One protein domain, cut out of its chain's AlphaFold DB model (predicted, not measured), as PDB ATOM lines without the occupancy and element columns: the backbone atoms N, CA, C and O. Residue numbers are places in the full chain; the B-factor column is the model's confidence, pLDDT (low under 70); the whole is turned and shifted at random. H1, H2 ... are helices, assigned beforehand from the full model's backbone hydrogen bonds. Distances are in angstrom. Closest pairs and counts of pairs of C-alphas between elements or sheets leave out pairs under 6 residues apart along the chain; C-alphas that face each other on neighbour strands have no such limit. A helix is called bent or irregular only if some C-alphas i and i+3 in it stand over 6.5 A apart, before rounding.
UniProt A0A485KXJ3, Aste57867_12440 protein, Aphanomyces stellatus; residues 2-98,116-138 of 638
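Overview. This is residues 2 to 98 and 116 to 138 of the 638 residues of the protein "Aste57867_12440 protein" of Aphanomyces stellatus (UniProt A0A485KXJ3). What is the main picture? H5 forms the middle of a cluster of helices, with the hairpin of H1 and H2 on one side and H6 and the bent helix H7 on the other. H3 runs alongside H6 and meets the first residues of H1, while short H4 packs on H1 and H7a. What is it made of? The 120 printed residues are compact and all helix in class, with seven named helices, H1 to H7 in order, no named strand, a radius of gyration of the C-alphas of 13.3 A and spans of 37 by 28 by 26 A.

Along the chain. Where do the helices run? H1, residues 2 to 22, spans 30.4 A from C-alpha 2 at (302.659, 85.900, 263.603). H2 is residues 29 to 39, and H3, residues 42 to 51, is only just irregular, with C-alphas 43 and 46 6.9 A apart. H4 is residues 57 to 61, H5 residues 64 to 74, and H6 residues 79 to 93, 20.8 A long. Is H7 straight? H7, residues 119 to 137, is one helix by its hydrogen bonds but bent, with C-alphas 126 and 129 7.0 A apart. Its arms are H7a, residues 119 to 126, and H7b, residues 129 to 137, ending at C-alpha 137 (280.045, 98.929, 270.033).

Arrangement. What does H1 touch? H1, a hub like H5, touches H5 with residues 13 to 17 alone, the closest C-alphas being Ala 17 and Val 64, 6.3 A. What does H5 touch? H5 touches H7b at a shallow tilt of 5 degrees, the same way, with C-alphas Lys 70 and Ala 130 closest at 4.6 A. Are the backbones helical? Each O i to N i+4 pair is within hydrogen-bond range in H1, H2, H4, H5, H7a and H7b, against 4 of 6 in H3 and 10 of 11 in H6.

Size, cuts and confidence. Is anything missing? Residues 99 to 115 are cut out, with C-alphas 98 and 116 17.7 A apart. Where is confidence low? The model's pLDDT is under 70 at residues 2, 42 to 43 and 116 to 117.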
ATOM      1  N   ALA A   2     304.014  86.270 264.071       62.50
ATOM      2  CA  ALA A   2     302.659  85.900 263.603       62.50
ATOM      3  C   ALA A   2     302.412  84.389 263.361       62.50
ATOM      4  O   ALA A   2     301.437  83.846 263.869       62.50
ATOM      5  N   SER A   3     303.323  83.680 262.681       75.12
ATOM      6  CA  SER A   3     303.180  82.234 262.416       75.12
ATOM      7  C   SER A   3     303.089  81.369 263.687       75.12
ATOM      8  O   SER A   3     302.295  80.429 263.723       75.12
ATOM      9  N   GLY A   4     303.829  81.703 264.751       86.31
ATOM     10  CA  GLY A   4     303.749  80.981 266.028       86.31
ATOM     11  C   GLY A   4     302.438  81.259 266.769       86.31
ATOM     12  O   GLY A   4     301.811  80.342 267.293       86.31
ATOM     13  N   ALA A   5     301.975  82.511 266.737       85.81
ATOM     14  CA  ALA A   5     300.701  82.906 267.334       85.81
ATOM     15  C   ALA A   5     299.488  82.296 266.597       85.81
ATOM     16  O   ALA A   5     298.487  81.955 267.232       85.81
ATOM     17  N   ALA A   6     299.600  82.097 265.276       89.06
ATOM     18  CA  ALA A   6     298.605  81.407 264.458       89.06
ATOM     19  C   ALA A   6     298.549  79.908 264.789       89.06
ATOM     20  O   ALA A   6     297.470  79.379 265.037       89.06
ATOM     21  N   ALA A   7     299.707  79.243 264.887       90.44
ATOM     22  CA  ALA A   7     299.786  77.834 265.276       90.44
ATOM     23  C   ALA A   7     299.227  77.577 266.690       90.44
ATOM     24  O   ALA A   7     298.543  76.577 266.911       90.44
ATOM     25  N   ALA A   8     299.463  78.493 267.636       91.38
ATOM     26  CA  ALA A   8     298.880  78.433 268.976       91.38
ATOM     27  C   ALA A   8     297.344  78.562 268.954       91.38
ATOM     28  O   ALA A   8     296.653  77.759 269.585       91.38
ATOM     29  N   LEU A   9     296.801  79.506 268.172       92.44
ATOM     30  CA  LEU A   9     295.352  79.658 267.996       92.44
ATOM     31  C   LEU A   9     294.726  78.413 267.346       92.44
ATOM     32  O   LEU A   9     293.674  77.955 267.788       92.44
ATOM     33  N   ASP A  10     295.382  77.820 266.348       92.31
ATOM     34  CA  ASP A  10     294.903  76.602 265.684       92.31
ATOM     35  C   ASP A  10     294.923  75.380 266.608       92.31
ATOM     36  O   ASP A  10     293.988  74.572 266.593       92.31
ATOM     37  N   ALA A  11     295.941  75.264 267.465       92.44
ATOM     38  CA  ALA A  11     295.987  74.242 268.502       92.44
ATOM     39  C   ALA A  11     294.828  74.406 269.502       92.44
ATOM     40  O   ALA A  11     294.125  73.428 269.770       92.44
ATOM     41  N   LEU A  12     294.589  75.627 269.999       93.75
ATOM     42  CA  LEU A  12     293.482  75.962 270.907       93.75
ATOM     43  C   LEU A  12     292.116  75.652 270.283       93.75
ATOM     44  O   LEU A  12     291.349  74.859 270.830       93.75
ATOM     45  N   VAL A  13     291.832  76.196 269.097       93.19
ATOM     46  CA  VAL A  13     290.570  75.970 268.373       93.19
ATOM     47  C   VAL A  13     290.363  74.483 268.072       93.19
ATOM     48  O   VAL A  13     289.254  73.964 268.226       93.19
ATOM     49  N   GLY A  14     291.430  73.767 267.707       91.06
ATOM     50  CA  GLY A  14     291.405  72.323 267.497       91.06
ATOM     51  C   GLY A  14     291.120  71.519 268.772       91.06
ATOM     52  O   GLY A  14     290.391  70.528 268.698       91.06
ATOM     53  N   ARG A  15     291.658  71.923 269.936       93.06
ATOM     54  CA  ARG A  15     291.342  71.309 271.242       93.06
ATOM     55  C   ARG A  15     289.872  71.521 271.606       93.06
ATOM     56  O   ARG A  15     289.169  70.540 271.838       93.06
ATOM     57  N   LEU A  16     289.402  72.768 271.567       92.69
ATOM     58  CA  LEU A  16     288.034  73.147 271.939       92.69
ATOM     59  C   LEU A  16     286.987  72.463 271.056       92.69
ATOM     60  O   LEU A  16     286.003  71.921 271.557       92.69
ATOM     61  N   ALA A  17     287.221  72.407 269.742       90.62
ATOM     62  CA  ALA A  17     286.315  71.715 268.831       90.62
ATOM     63  C   ALA A  17     286.224  70.210 269.142       90.62
ATOM     64  O   ALA A  17     285.135  69.645 269.066       90.62
ATOM     65  N   ARG A  18     287.330  69.559 269.539       90.38
ATOM     66  CA  ARG A  18     287.310  68.147 269.957       90.38
ATOM     67  C   ARG A  18     286.549  67.940 271.267       90.38
ATOM     68  O   ARG A  18     285.700  67.057 271.298       90.38
ATOM     69  N   GLN A  19     286.793  68.763 272.290       90.25
ATOM     70  CA  GLN A  19     286.072  68.699 273.573       90.25
ATOM     71  C   GLN A  19     284.554  68.801 273.364       90.25
ATOM     72  O   GLN A  19     283.808  67.915 273.775       90.25
ATOM     73  N   ILE A  20     284.100  69.802 272.601       88.69
ATOM     74  CA  ILE A  20     282.674  69.993 272.289       88.69
ATOM     75  C   ILE A  20     282.097  68.800 271.509       88.69
ATOM     76  O   ILE A  20     280.981  68.366 271.795       88.69
ATOM     77  N   CYS A  21     282.840  68.215 270.560       86.56
ATOM     78  CA  CYS A  21     282.404  67.002 269.855       86.56
ATOM     79  C   CYS A  21     282.261  65.773 270.772       86.56
ATOM     80  O   CYS A  21     281.390  64.940 270.521       86.56
ATOM     81  N   VAL A  22     283.089  65.657 271.815       89.50
ATOM     82  CA  VAL A  22     283.037  64.573 272.817       89.50
ATOM     83  C   VAL A  22     281.997  64.853 273.920       89.50
ATOM     84  O   VAL A  22     281.577  63.930 274.612       89.50
ATOM     85  N   LYS A  23     281.468  66.088 273.979       85.06
ATOM     86  CA  LYS A  23     280.588  66.648 275.027       85.06
ATOM     87  C   LYS A  23     281.290  66.933 276.361       85.06
ATOM     88  O   LYS A  23     280.617  67.067 277.382       85.06
ATOM     89  N   ASP A  24     282.610  67.083 276.339       84.62
ATOM     90  CA  ASP A  24     283.366  67.613 277.471       84.62
ATOM     91  C   ASP A  24     283.098  69.117 277.623       84.62
ATOM     92  O   ASP A  24     282.839  69.817 276.640       84.62
ATOM     93  N   THR A  25     283.198  69.643 278.845       83.62
ATOM     94  CA  THR A  25     283.112  71.087 279.108       83.62
ATOM     95  C   THR A  25     284.349  71.809 278.553       83.62
ATOM     96  O   THR A  25     285.449  71.577 279.063       83.62
ATOM     97  N   PRO A  26     284.220  72.685 277.535       83.94
ATOM     98  CA  PRO A  26     285.356  73.428 276.995       83.94
ATOM     99  C   PRO A  26     285.843  74.499 277.982       83.94
ATOM    100  O   PRO A  26     285.034  75.252 278.526       83.94
ATOM    101  N   SER A  27     287.162  74.607 278.169       87.06
ATOM    102  CA  SER A  27     287.765  75.714 278.927       87.06
ATOM    103  C   SER A  27     288.012  76.908 278.010       87.06
ATOM    104  O   SER A  27     288.846  76.850 277.110       87.06
ATOM    105  N   TRP A  28     287.283  78.002 278.225       91.19
ATOM    106  CA  TRP A  28     287.394  79.200 277.391       91.19
ATOM    107  C   TRP A  28     288.474  80.186 277.858       91.19
ATOM    108  O   TRP A  28     288.763  81.132 277.127       91.19
ATOM    109  N   GLU A  29     289.068  79.992 279.037       91.56
ATOM    110  CA  GLU A  29     290.021  80.936 279.646       91.56
ATOM    111  C   GLU A  29     291.297  81.080 278.806       91.56
ATOM    112  O   GLU A  29     291.621  82.189 278.382       91.56
ATOM    113  N   GLU A  30     291.934  79.957 278.441       90.81
ATOM    114  CA  GLU A  30     293.115  79.932 277.556       90.81
ATOM    115  C   GLU A  30     292.858  80.644 276.215       90.81
ATOM    116  O   GLU A  30     293.756  81.257 275.636       90.81
ATOM    117  N   LEU A  31     291.621  80.562 275.701       92.50
ATOM    118  CA  LEU A  31     291.250  81.247 274.467       92.50
ATOM    119  C   LEU A  31     291.173  82.761 274.681       92.50
ATOM    120  O   LEU A  31     291.754  83.499 273.892       92.50
ATOM    121  N   HIS A  32     290.483  83.230 275.724       93.31
ATOM    122  CA  HIS A  32     290.348  84.666 275.991       93.31
ATOM    123  C   HIS A  32     291.703  85.318 276.292       93.31
ATOM    124  O   HIS A  32     291.973  86.402 275.778       93.31
ATOM    125  N   GLU A  33     292.584  84.644 277.036       92.88
ATOM    126  CA  GLU A  33     293.949  85.125 277.276       92.88
ATOM    127  C   GLU A  33     294.737  85.263 275.961       92.88
ATOM    128  O   GLU A  33     295.307  86.323 275.683       92.88
ATOM    129  N   HIS A  34     294.708  84.238 275.099       92.12
ATOM    130  CA  HIS A  34     295.402  84.278 273.807       92.12
ATOM    131  C   HIS A  34     294.831  85.348 272.865       92.12
ATOM    132  O   HIS A  34     295.594  86.064 272.216       92.12
ATOM    133  N   LEU A  35     293.505  85.520 272.815       93.12
ATOM    134  CA  LEU A  35     292.868  86.593 272.040       93.12
ATOM    135  C   LEU A  35     293.245  87.983 272.582       93.12
ATOM    136  O   LEU A  35     293.584  88.867 271.794       93.12
ATOM    137  N   GLY A  36     293.281  88.162 273.906       91.81
ATOM    138  CA  GLY A  36     293.743  89.394 274.549       91.81
ATOM    139  C   GLY A  36     295.206  89.723 274.225       91.81
ATOM    140  O   GLY A  36     295.531  90.872 273.925       91.81
ATOM    141  N   MET A  37     296.095  88.722 274.196       90.69
ATOM    142  CA  MET A  37     297.482  88.910 273.742       90.69
ATOM    143  C   MET A  37     297.570  89.349 272.272       90.69
ATOM    144  O   MET A  37     298.357  90.240 271.945       90.69
ATOM    145  N   LEU A  38     296.758  88.765 271.384       89.75
ATOM    146  CA  LEU A  38     296.714  89.166 269.974       89.75
ATOM    147  C   LEU A  38     296.236  90.619 269.810       89.75
ATOM    148  O   LEU A  38     296.826  91.373 269.036       89.75
ATOM    149  N   LEU A  39     295.215  91.030 270.567       89.69
ATOM    150  CA  LEU A  39     294.641  92.380 270.505       89.69
ATOM    151  C   LEU A  39     295.587  93.469 271.027       89.69
ATOM    152  O   LEU A  39     295.569  94.578 270.502       89.69
ATOM    153  N   ARG A  40     296.497  93.143 271.958       87.88
ATOM    154  CA  ARG A  40     297.602  94.036 272.373       87.88
ATOM    155  C   ARG A  40     298.639  94.288 271.270       87.88
ATOM    156  O   ARG A  40     299.463  95.187 271.405       87.88
ATOM    157  N   THR A  41     298.622  93.517 270.179       83.38
ATOM    158  CA  THR A  41     299.517  93.687 269.021       83.38
ATOM    159  C   THR A  41     298.723  93.805 267.708       83.38
ATOM    160  O   THR A  41     298.907  93.001 266.789       83.38
ATOM    161  N   PRO A  42     297.847  94.824 267.566       68.00
ATOM    162  CA  PRO A  42     296.786  94.846 266.551       68.00
ATOM    163  C   PRO A  42     297.308  94.792 265.103       68.00
ATOM    164  O   PRO A  42     296.691  94.149 264.256       68.00
ATOM    165  N   LEU A  43     298.497  95.343 264.825       69.12
ATOM    166  CA  LEU A  43     299.172  95.238 263.518       69.12
ATOM    167  C   LEU A  43     299.424  93.783 263.069       69.12
ATOM    168  O   LEU A  43     299.456  93.494 261.872       69.12
ATOM    169  N   HIS A  44     299.586  92.851 264.011       83.31
ATOM    170  CA  HIS A  44     299.785  91.427 263.733       83.31
ATOM    171  C   HIS A  44     298.491  90.606 263.798       83.31
ATOM    172  O   HIS A  44     298.483  89.475 263.306       83.31
ATOM    173  N   LEU A  45     297.400  91.151 264.348       88.31
ATOM    174  CA  LEU A  45     296.124  90.452 264.518       88.31
ATOM    175  C   LEU A  45     295.581  89.945 263.177       88.31
ATOM    176  O   LEU A  45     295.381  88.742 263.000       88.31
ATOM    177  N   ARG A  46     295.418  90.848 262.201       87.94
ATOM    178  CA  ARG A  46     294.883  90.530 260.867       87.94
ATOM    179  C   ARG A  46     295.741  89.493 260.137       87.94
ATOM    180  O   ARG A  46     295.212  88.550 259.554       87.94
ATOM    181  N   ALA A  47     297.069  89.612 260.214       87.88
ATOM    182  CA  ALA A  47     297.997  88.644 259.624       87.88
ATOM    183  C   ALA A  47     297.903  87.258 260.290       87.88
ATOM    184  O   ALA A  47     297.861  86.239 259.600       87.88
ATOM    185  N   THR A  48     297.812  87.222 261.621       90.12
ATOM    186  CA  THR A  48     297.710  85.985 262.408       90.12
ATOM    187  C   THR A  48     296.383  85.272 262.149       90.12
ATOM    188  O   THR A  48     296.374  84.086 261.828       90.12
ATOM    189  N   LEU A  49     295.260  85.997 262.188       90.62
ATOM    190  CA  LEU A  49     293.931  85.448 261.908       90.62
ATOM    191  C   LEU A  49     293.772  85.000 260.452       90.62
ATOM    192  O   LEU A  49     293.057  84.030 260.201       90.62
ATOM    193  N   ARG A  50     294.446  85.647 259.488       87.31
ATOM    194  CA  ARG A  50     294.523  85.171 258.095       87.31
ATOM    195  C   ARG A  50     295.212  83.810 257.998       87.31
ATOM    196  O   ARG A  50     294.652  82.932 257.344       87.31
ATOM    197  N   GLN A  51     296.364  83.645 258.657       87.31
ATOM    198  CA  GLN A  51     297.161  82.409 258.650       87.31
ATOM    199  C   GLN A  51     296.488  81.260 259.413       87.31
ATOM    200  O   GLN A  51     296.542  80.123 258.956       87.31
ATOM    201  N   ALA A  52     295.818  81.556 260.528       88.75
ATOM    202  CA  ALA A  52     295.134  80.562 261.346       88.75
ATOM    203  C   ALA A  52     293.914  79.930 260.634       88.75
ATOM    204  O   ALA A  52     293.079  80.606 260.011       88.75
ATOM    205  N   ALA A  53     293.782  78.617 260.799       87.00
ATOM    206  CA  ALA A  53     292.681  77.745 260.397       87.00
ATOM    207  C   ALA A  53     291.470  77.777 261.366       87.00
ATOM    208  O   ALA A  53     290.664  76.841 261.420       87.00
ATOM    209  N   TRP A  54     291.274  78.879 262.094       90.06
ATOM    210  CA  TRP A  54     290.196  79.035 263.079       90.06
ATOM    211  C   TRP A  54     288.765  78.996 262.492       90.06
ATOM    212  O   TRP A  54     287.813  78.741 263.229       90.06
ATOM    213  N   CYS A  55     288.600  79.143 261.168       89.62
ATOM    214  CA  CYS A  55     287.334  78.977 260.421       89.62
ATOM    215  C   CYS A  55     287.237  77.628 259.657       89.62
ATOM    216  O   CYS A  55     286.716  77.548 258.532       89.62
ATOM    217  N   THR A  56     287.790  76.547 260.213       87.62
ATOM    218  CA  THR A  56     287.603  75.190 259.667       87.62
ATOM    219  C   THR A  56     286.142  74.744 259.751       87.62
ATOM    220  O   THR A  56     285.334  75.291 260.493       87.62
ATOM    221  N   HIS A  57     285.782  73.714 258.977       84.12
ATOM    222  CA  HIS A  57     284.445  73.115 259.062       84.12
ATOM    223  C   HIS A  57     284.113  72.705 260.506       84.12
ATOM    224  O   HIS A  57     283.040  73.024 261.003       84.12
ATOM    225  N   SER A  58     285.045  72.045 261.200       86.00
ATOM    226  CA  SER A  58     284.834  71.606 262.580       86.00
ATOM    227  C   SER A  58     284.561  72.776 263.527       86.00
ATOM    228  O   SER A  58     283.562  72.730 264.233       86.00
ATOM    229  N   SER A  59     285.375  73.840 263.508       88.50
ATOM    230  CA  SER A  59     285.204  74.980 264.425       88.50
ATOM    231  C   SER A  59     283.946  75.810 264.154       88.50
ATOM    232  O   SER A  59     283.368  76.356 265.091       88.50
ATOM    233  N   VAL A  60     283.491  75.890 262.899       89.00
ATOM    234  CA  VAL A  60     282.209  76.525 262.546       89.00
ATOM    235  C   VAL A  60     281.033  75.710 263.088       89.00
ATOM    236  O   VAL A  60     280.148  76.268 263.727       89.00
ATOM    237  N   PHE A  61     281.030  74.386 262.894       86.75
ATOM    238  CA  PHE A  61     279.922  73.528 263.333       86.75
ATOM    239  C   PHE A  61     279.878  73.274 264.850       86.75
ATOM    240  O   PHE A  61     278.802  72.996 265.372       86.75
ATOM    241  N   THR A  62     281.000  73.389 265.571       89.12
ATOM    242  CA  THR A  62     281.033  73.321 267.046       89.12
ATOM    243  C   THR A  62     280.802  74.671 267.730       89.12
ATOM    244  O   THR A  62     280.786  74.729 268.956       89.12
ATOM    245  N   GLY A  63     280.652  75.763 266.973       89.75
ATOM    246  CA  GLY A  63     280.491  77.116 267.518       89.75
ATOM    247  C   GLY A  63     281.785  77.769 268.025       89.75
ATOM    248  O   GLY A  63     281.761  78.936 268.404       89.75
ATOM    249  N   VAL A  64     282.934  77.084 267.976       93.50
ATOM    250  CA  VAL A  64     284.230  77.657 268.398       93.50
ATOM    251  C   VAL A  64     284.616  78.862 267.537       93.50
ATOM    252  O   VAL A  64     285.139  79.836 268.063       93.50
ATOM    253  N   ALA A  65     284.312  78.852 266.235       93.94
ATOM    254  CA  ALA A  65     284.544  80.013 265.373       93.94
ATOM    255  C   ALA A  65     283.706  81.235 265.805       93.94
ATOM    256  O   ALA A  65     284.207  82.356 265.780       93.94
ATOM    257  N   ALA A  66     282.467  81.017 266.260       93.75
ATOM    258  CA  ALA A  66     281.622  82.079 266.805       93.75
ATOM    259  C   ALA A  66     282.182  82.615 268.133       93.75
ATOM    260  O   ALA A  66     282.236  83.826 268.329       93.75
ATOM    261  N   ALA A  67     282.669  81.730 269.011       93.31
ATOM    262  CA  ALA A  67     283.313  82.115 270.267       93.31
ATOM    263  C   ALA A  67     284.610  82.918 270.045       93.31
ATOM    264  O   ALA A  67     284.810  83.931 270.707       93.31
ATOM    265  N   VAL A  68     285.452  82.526 269.078       94.94
ATOM    266  CA  VAL A  68     286.650  83.292 268.679       94.94
ATOM    267  C   VAL A  68     286.264  84.686 268.187       94.94
ATOM    268  O   VAL A  68     286.819  85.677 268.651       94.94
ATOM    269  N   ALA A  69     285.304  84.774 267.265       95.38
ATOM    270  CA  ALA A  69     284.889  86.048 266.687       95.38
ATOM    271  C   ALA A  69     284.241  86.977 267.717       95.38
ATOM    272  O   ALA A  69     284.542  88.168 267.739       95.38
ATOM    273  N   LYS A  70     283.394  86.430 268.595       93.19
ATOM    274  CA  LYS A  70     282.783  87.194 269.679       93.19
ATOM    275  C   LYS A  70     283.838  87.655 270.685       93.19
ATOM    276  O   LYS A  70     283.900  88.842 270.960       93.19
ATOM    277  N   GLY A  71     284.719  86.765 271.148       93.50
ATOM    278  CA  GLY A  71     285.804  87.116 272.072       93.50
ATOM    279  C   GLY A  71     286.736  88.198 271.518       93.50
ATOM    280  O   GLY A  71     287.143  89.087 272.255       93.50
ATOM    281  N   LEU A  72     287.014  88.187 270.209       94.69
ATOM    282  CA  LEU A  72     287.761  89.260 269.542       94.69
ATOM    283  C   LEU A  72     287.049  90.617 269.604       94.69
ATOM    284  O   LEU A  72     287.709  91.625 269.818       94.69
ATOM    285  N   VAL A  73     285.727  90.654 269.411       93.75
ATOM    286  CA  VAL A  73     284.933  91.894 269.484       93.75
ATOM    287  C   VAL A  73     284.702  92.335 270.933       93.75
ATOM    288  O   VAL A  73     284.698  93.534 271.201       93.75
ATOM    289  N   ASP A  74     284.542  91.402 271.872       92.75
ATOM    290  CA  ASP A  74     284.322  91.671 273.299       92.75
ATOM    291  C   ASP A  74     285.603  92.206 273.979       92.75
ATOM    292  O   ASP A  74     285.518  93.124 274.792       92.75
ATOM    293  N   LEU A  75     286.789  91.709 273.604       93.12
ATOM    294  CA  LEU A  75     288.093  92.120 274.161       93.12
ATOM    295  C   LEU A  75     288.762  93.304 273.426       93.12
ATOM    296  O   LEU A  75     289.871  93.706 273.779       93.12
ATOM    297  N   ALA A  76     288.155  93.826 272.356       92.81
ATOM    298  CA  ALA A  76     288.706  94.953 271.608       92.81
ATOM    299  C   ALA A  76     288.350  96.287 272.287       92.81
ATOM    300  O   ALA A  76     287.262  96.828 272.092       92.81
ATOM    301  N   ASP A  77     289.284  96.813 273.079       90.06
ATOM    302  CA  ASP A  77     289.072  98.000 273.925       90.06
ATOM    303  C   ASP A  77     289.394  99.344 273.245       90.06
ATOM    304  O   ASP A  77     289.149 100.401 273.824       90.06
ATOM    305  N   THR A  78     289.934  99.329 272.023       89.75
ATOM    306  CA  THR A  78     290.241 100.538 271.242       89.75
ATOM    307  C   THR A  78     289.630 100.478 269.847       89.75
ATOM    308  O   THR A  78     289.486  99.397 269.270       89.75
ATOM    309  N   ASP A  79     289.338 101.644 269.270       88.62
ATOM    310  CA  ASP A  79     288.819 101.766 267.901       88.62
ATOM    311  C   ASP A  79     289.759 101.132 266.864       88.62
ATOM    312  O   ASP A  79     289.299 100.455 265.945       88.62
ATOM    313  N   ASP A  80     291.079 101.251 267.049       89.31
ATOM    314  CA  ASP A  80     292.081 100.583 266.208       89.31
ATOM    315  C   ASP A  80     292.023  99.052 266.323       89.31
ATOM    316  O   ASP A  80     292.127  98.345 265.315       89.31
ATOM    317  N   ALA A  81     291.842  98.513 267.534       90.00
ATOM    318  CA  ALA A  81     291.689  97.075 267.735       90.00
ATOM    319  C   ALA A  81     290.385  96.573 267.100       90.00
ATOM    320  O   ALA A  81     290.408  95.593 266.352       90.00
ATOM    321  N   LEU A  82     289.272  97.285 267.314       91.00
ATOM    322  CA  LEU A  82     287.976  97.015 266.687       91.00
ATOM    323  C   LEU A  82     288.083  97.038 265.152       91.00
ATOM    324  O   LEU A  82     287.651  96.094 264.489       91.00
ATOM    325  N   HIS A  83     288.728  98.052 264.579       91.31
ATOM    326  CA  HIS A  83     288.992  98.164 263.143       91.31
ATOM    327  C   HIS A  83     289.776  96.947 262.612       91.31
ATOM    328  O   HIS A  83     289.359  96.322 261.631       91.31
ATOM    329  N   GLN A  84     290.861  96.528 263.278       91.06
ATOM    330  CA  GLN A  84     291.608  95.329 262.864       91.06
ATOM    331  C   GLN A  84     290.801  94.030 263.021       91.06
ATOM    332  O   GLN A  84     290.928  93.138 262.176       91.06
ATOM    333  N   VAL A  85     289.946  93.917 264.045       92.69
ATOM    334  CA  VAL A  85     289.008  92.791 264.199       92.69
ATOM    335  C   VAL A  85     288.028  92.751 263.029       92.69
ATOM    336  O   VAL A  85     287.924  91.717 262.373       92.69
ATOM    337  N   PHE A  86     287.366  93.864 262.701       92.00
ATOM    338  CA  PHE A  86     286.413  93.928 261.590       92.00
ATOM    339  C   PHE A  86     287.049  93.518 260.258       92.00
ATOM    340  O   PHE A  86     286.500  92.687 259.529       92.00
ATOM    341  N   LEU A  87     288.242  94.040 259.957       90.19
ATOM    342  CA  LEU A  87     288.989  93.671 258.755       90.19
ATOM    343  C   LEU A  87     289.374  92.184 258.736       90.19
ATOM    344  O   LEU A  87     289.320  91.553 257.682       90.19
ATOM    345  N   ALA A  88     289.728  91.596 259.880       90.69
ATOM    346  CA  ALA A  88     290.054  90.173 259.969       90.69
ATOM    347  C   ALA A  88     288.822  89.255 259.839       90.69
ATOM    348  O   ALA A  88     288.929  88.165 259.271       90.69
ATOM    349  N   LEU A  89     287.653  89.686 260.333       92.12
ATOM    350  CA  LEU A  89     286.380  88.981 260.148       92.12
ATOM    351  C   LEU A  89     285.924  89.049 258.683       92.12
ATOM    352  O   LEU A  89     285.636  88.016 258.074       92.12
ATOM    353  N   THR A  90     285.914  90.245 258.086       89.62
ATOM    354  CA  THR A  90     285.513  90.438 256.681       89.62
ATOM    355  C   THR A  90     286.463  89.746 255.705       89.62
ATOM    356  O   THR A  90     285.984  89.096 254.779       89.62
ATOM    357  N   ASP A  91     287.778  89.740 255.958       89.19
ATOM    358  CA  ASP A  91     288.755  88.963 255.177       89.19
ATOM    359  C   ASP A  91     288.383  87.474 255.061       89.19
ATOM    360  O   ASP A  91     288.639  86.862 254.025       89.19
ATOM    361  N   LYS A  92     287.829  86.865 256.121       88.88
ATOM    362  CA  LYS A  92     287.409  85.453 256.119       88.88
ATOM    363  C   LYS A  92     286.040  85.259 255.465       88.88
ATOM    364  O   LYS A  92     285.829  84.239 254.816       88.88
ATOM    365  N   LEU A  93     285.132  86.224 255.600       89.94
ATOM    366  CA  LEU A  93     283.800  86.196 254.981       89.94
ATOM    367  C   LEU A  93     283.837  86.429 253.462       89.94
ATOM    368  O   LEU A  93     283.021  85.858 252.740       89.94
ATOM    369  N   MET A  94     284.797  87.224 252.982       88.62
ATOM    370  CA  MET A  94     285.029  87.513 251.559       88.62
ATOM    371  C   MET A  94     285.903  86.461 250.851       88.62
ATOM    372  O   MET A  94     286.200  86.597 249.665       88.62
ATOM    373  N   GLN A  95     286.319  85.387 251.535       86.25
ATOM    374  CA  GLN A  95     287.044  84.282 250.901       86.25
ATOM    375  C   GLN A  95     286.069  83.271 250.267       86.25
ATOM    376  O   GLN A  95     285.223  82.708 250.968       86.25
ATOM    377  N   PRO A  96     286.184  82.968 248.957       83.19
ATOM    378  CA  PRO A  96     285.314  81.994 248.302       83.19
ATOM    379  C   PRO A  96     285.559  80.569 248.827       83.19
ATOM    380  O   PRO A  96     286.686  80.189 249.146       83.19
ATOM    381  N   CYS A  97     284.506  79.741 248.854       84.69
ATOM    382  CA  CYS A  97     284.556  78.340 249.297       84.69
ATOM    383  C   CYS A  97     285.456  77.437 248.421       84.69
ATOM    384  O   CYS A  97     284.948  76.675 247.592       84.69
ATOM    385  N   LYS A  98     286.774  77.452 248.631       79.81
ATOM    386  CA  LYS A  98     287.728  76.599 247.904       79.81
ATOM    387  C   LYS A  98     288.221  75.409 248.738       79.81
ATOM    388  O   LYS A  98     288.238  75.454 249.970       79.81
ATOM    389  N   PRO A 116     271.240  74.351 254.801       51.66
ATOM    390  CA  PRO A 116     272.162  74.279 255.944       51.66
ATOM    391  C   PRO A 116     273.507  73.598 255.617       51.66
ATOM    392  O   PRO A 116     274.399  73.561 256.457       51.66
ATOM    393  N   THR A 117     273.647  73.049 254.407       58.19
ATOM    394  CA  THR A 117     274.851  72.420 253.857       58.19
ATOM    395  C   THR A 117     275.856  73.411 253.261       58.19
ATOM    396  O   THR A 117     276.993  73.021 253.005       58.19
ATOM    397  N   GLN A 118     275.470  74.669 253.009       74.62
ATOM    398  CA  GLN A 118     276.367  75.670 252.424       74.62
ATOM    399  C   GLN A 118     277.377  76.168 253.462       74.62
ATOM    400  O   GLN A 118     277.018  76.852 254.420       74.62
ATOM    401  N   ARG A 119     278.666  75.853 253.260       82.56
ATOM    402  CA  ARG A 119     279.744  76.239 254.192       82.56
ATOM    403  C   ARG A 119     279.871  77.759 254.341       82.56
ATOM    404  O   ARG A 119     280.116  78.218 255.450       82.56
ATOM    405  N   CYS A 120     279.678  78.527 253.267       86.44
ATOM    406  CA  CYS A 120     279.636  79.991 253.320       86.44
ATOM    407  C   CYS A 120     278.490  80.493 254.209       86.44
ATOM    408  O   CYS A 120     278.747  81.282 255.108       86.44
ATOM    409  N   ALA A 121     277.262  79.993 254.026       86.06
ATOM    410  CA  ALA A 121     276.131  80.357 254.879       86.06
ATOM    411  C   ALA A 121     276.399  80.022 256.356       86.06
ATOM    412  O   ALA A 121     276.231  80.883 257.204       86.06
ATOM    413  N   LYS A 122     276.938  78.831 256.653       88.00
ATOM    414  CA  LYS A 122     277.302  78.434 258.027       88.00
ATOM    415  C   LYS A 122     278.432  79.264 258.641       88.00
ATOM    416  O   LYS A 122     278.439  79.467 259.850       88.00
ATOM    417  N   LEU A 123     279.381  79.743 257.835       90.50
ATOM    418  CA  LEU A 123     280.415  80.672 258.296       90.50
ATOM    419  C   LEU A 123     279.812  82.045 258.621       90.50
ATOM    420  O   LEU A 123     280.128  82.607 259.664       90.50
ATOM    421  N   TRP A 124     278.917  82.551 257.771       91.62
ATOM    422  CA  TRP A 124     278.170  83.777 258.043       91.62
ATOM    423  C   TRP A 124     277.284  83.644 259.292       91.62
ATOM    424  O   TRP A 124     277.394  84.497 260.165       91.62
ATOM    425  N   ASP A 125     276.518  82.557 259.449       90.12
ATOM    426  CA  ASP A 125     275.731  82.260 260.661       90.12
ATOM    427  C   ASP A 125     276.593  82.342 261.939       90.12
ATOM    428  O   ASP A 125     276.162  82.869 262.961       90.12
ATOM    429  N   ALA A 126     277.820  81.803 261.887       91.69
ATOM    430  CA  ALA A 126     278.729  81.755 263.031       91.69
ATOM    431  C   ALA A 126     279.382  83.112 263.352       91.69
ATOM    432  O   ALA A 126     279.685  83.379 264.512       91.69
ATOM    433  N   LEU A 127     279.622  83.960 262.347       93.75
ATOM    434  CA  LEU A 127     280.285  85.258 262.522       93.75
ATOM    435  C   LEU A 127     279.298  86.431 262.673       93.75
ATOM    436  O   LEU A 127     279.676  87.469 263.217       93.75
ATOM    437  N   LEU A 128     278.034  86.266 262.262       90.88
ATOM    438  CA  LEU A 128     276.988  87.289 262.367       90.88
ATOM    439  C   LEU A 128     276.818  87.846 263.798       90.88
ATOM    440  O   LEU A 128     276.766  89.069 263.914       90.88
ATOM    441  N   PRO A 129     276.804  87.043 264.886       91.19
ATOM    442  CA  PRO A 129     276.666  87.580 266.242       91.19
ATOM    443  C   PRO A 129     277.804  88.524 266.643       91.19
ATOM    444  O   PRO A 129     277.566  89.528 267.306       91.19
ATOM    445  N   ALA A 130     279.034  88.254 266.196       92.50
ATOM    446  CA  ALA A 130     280.170  89.138 266.450       92.50
ATOM    447  C   ALA A 130     280.040  90.460 265.672       92.50
ATOM    448  O   ALA A 130     280.322  91.524 266.217       92.50
ATOM    449  N   LEU A 131     279.548  90.414 264.427       92.31
ATOM    450  CA  LEU A 131     279.257  91.617 263.637       92.31
ATOM    451  C   LEU A 131     278.092  92.441 264.216       92.31
ATOM    452  O   LEU A 131     278.122  93.666 264.134       92.31
ATOM    453  N   GLN A 132     277.102  91.794 264.840       89.94
ATOM    454  CA  GLN A 132     276.035  92.468 265.591       89.94
ATOM    455  C   GLN A 132     276.597  93.180 266.829       89.94
ATOM    456  O   GLN A 132     276.350  94.369 267.008       89.94
ATOM    457  N   THR A 133     277.417  92.509 267.648       89.75
ATOM    458  CA  THR A 133     278.094  93.161 268.785       89.75
ATOM    459  C   THR A 133     279.000  94.309 268.328       89.75
ATOM    460  O   THR A 133     279.031  95.357 268.967       89.75
ATOM    461  N   PHE A 134     279.688  94.156 267.193       89.94
ATOM    462  CA  PHE A 134     280.511  95.213 266.607       89.94
ATOM    463  C   PHE A 134     279.677  96.437 266.203       89.94
ATOM    464  O   PHE A 134     280.056  97.558 266.526       89.94
ATOM    465  N   LEU A 135     278.521  96.232 265.559       87.25
ATOM    466  CA  LEU A 135     277.586  97.306 265.199       87.25
ATOM    467  C   LEU A 135     277.099  98.086 266.432       87.25
ATOM    468  O   LEU A 135     277.003  99.306 266.374       87.25
ATOM    469  N   VAL A 136     276.851  97.396 267.552       86.50
ATOM    470  CA  VAL A 136     276.468  98.019 268.832       86.50
ATOM    471  C   VAL A 136     277.627  98.812 269.455       86.50
ATOM    472  O   VAL A 136     277.398  99.894 269.989       86.50
ATOM    473  N   ARG A 137     278.864  98.291 269.411       86.94
ATOM    474  CA  ARG A 137     280.045  98.929 270.033       86.94
ATOM    475  C   ARG A 137     280.636 100.084 269.222       86.94
ATOM    476  O   ARG A 137     281.136 101.029 269.818       86.94
ATOM    477  N   GLY A 138     280.628  99.987 267.894       85.81
ATOM    478  CA  GLY A 138     281.320 100.912 266.993       85.81
ATOM    479  C   GLY A 138     280.537 101.188 265.706       85.81
ATOM    480  O   GLY A 138     281.027 100.859 264.622       85.81
TER     481      GLY A 138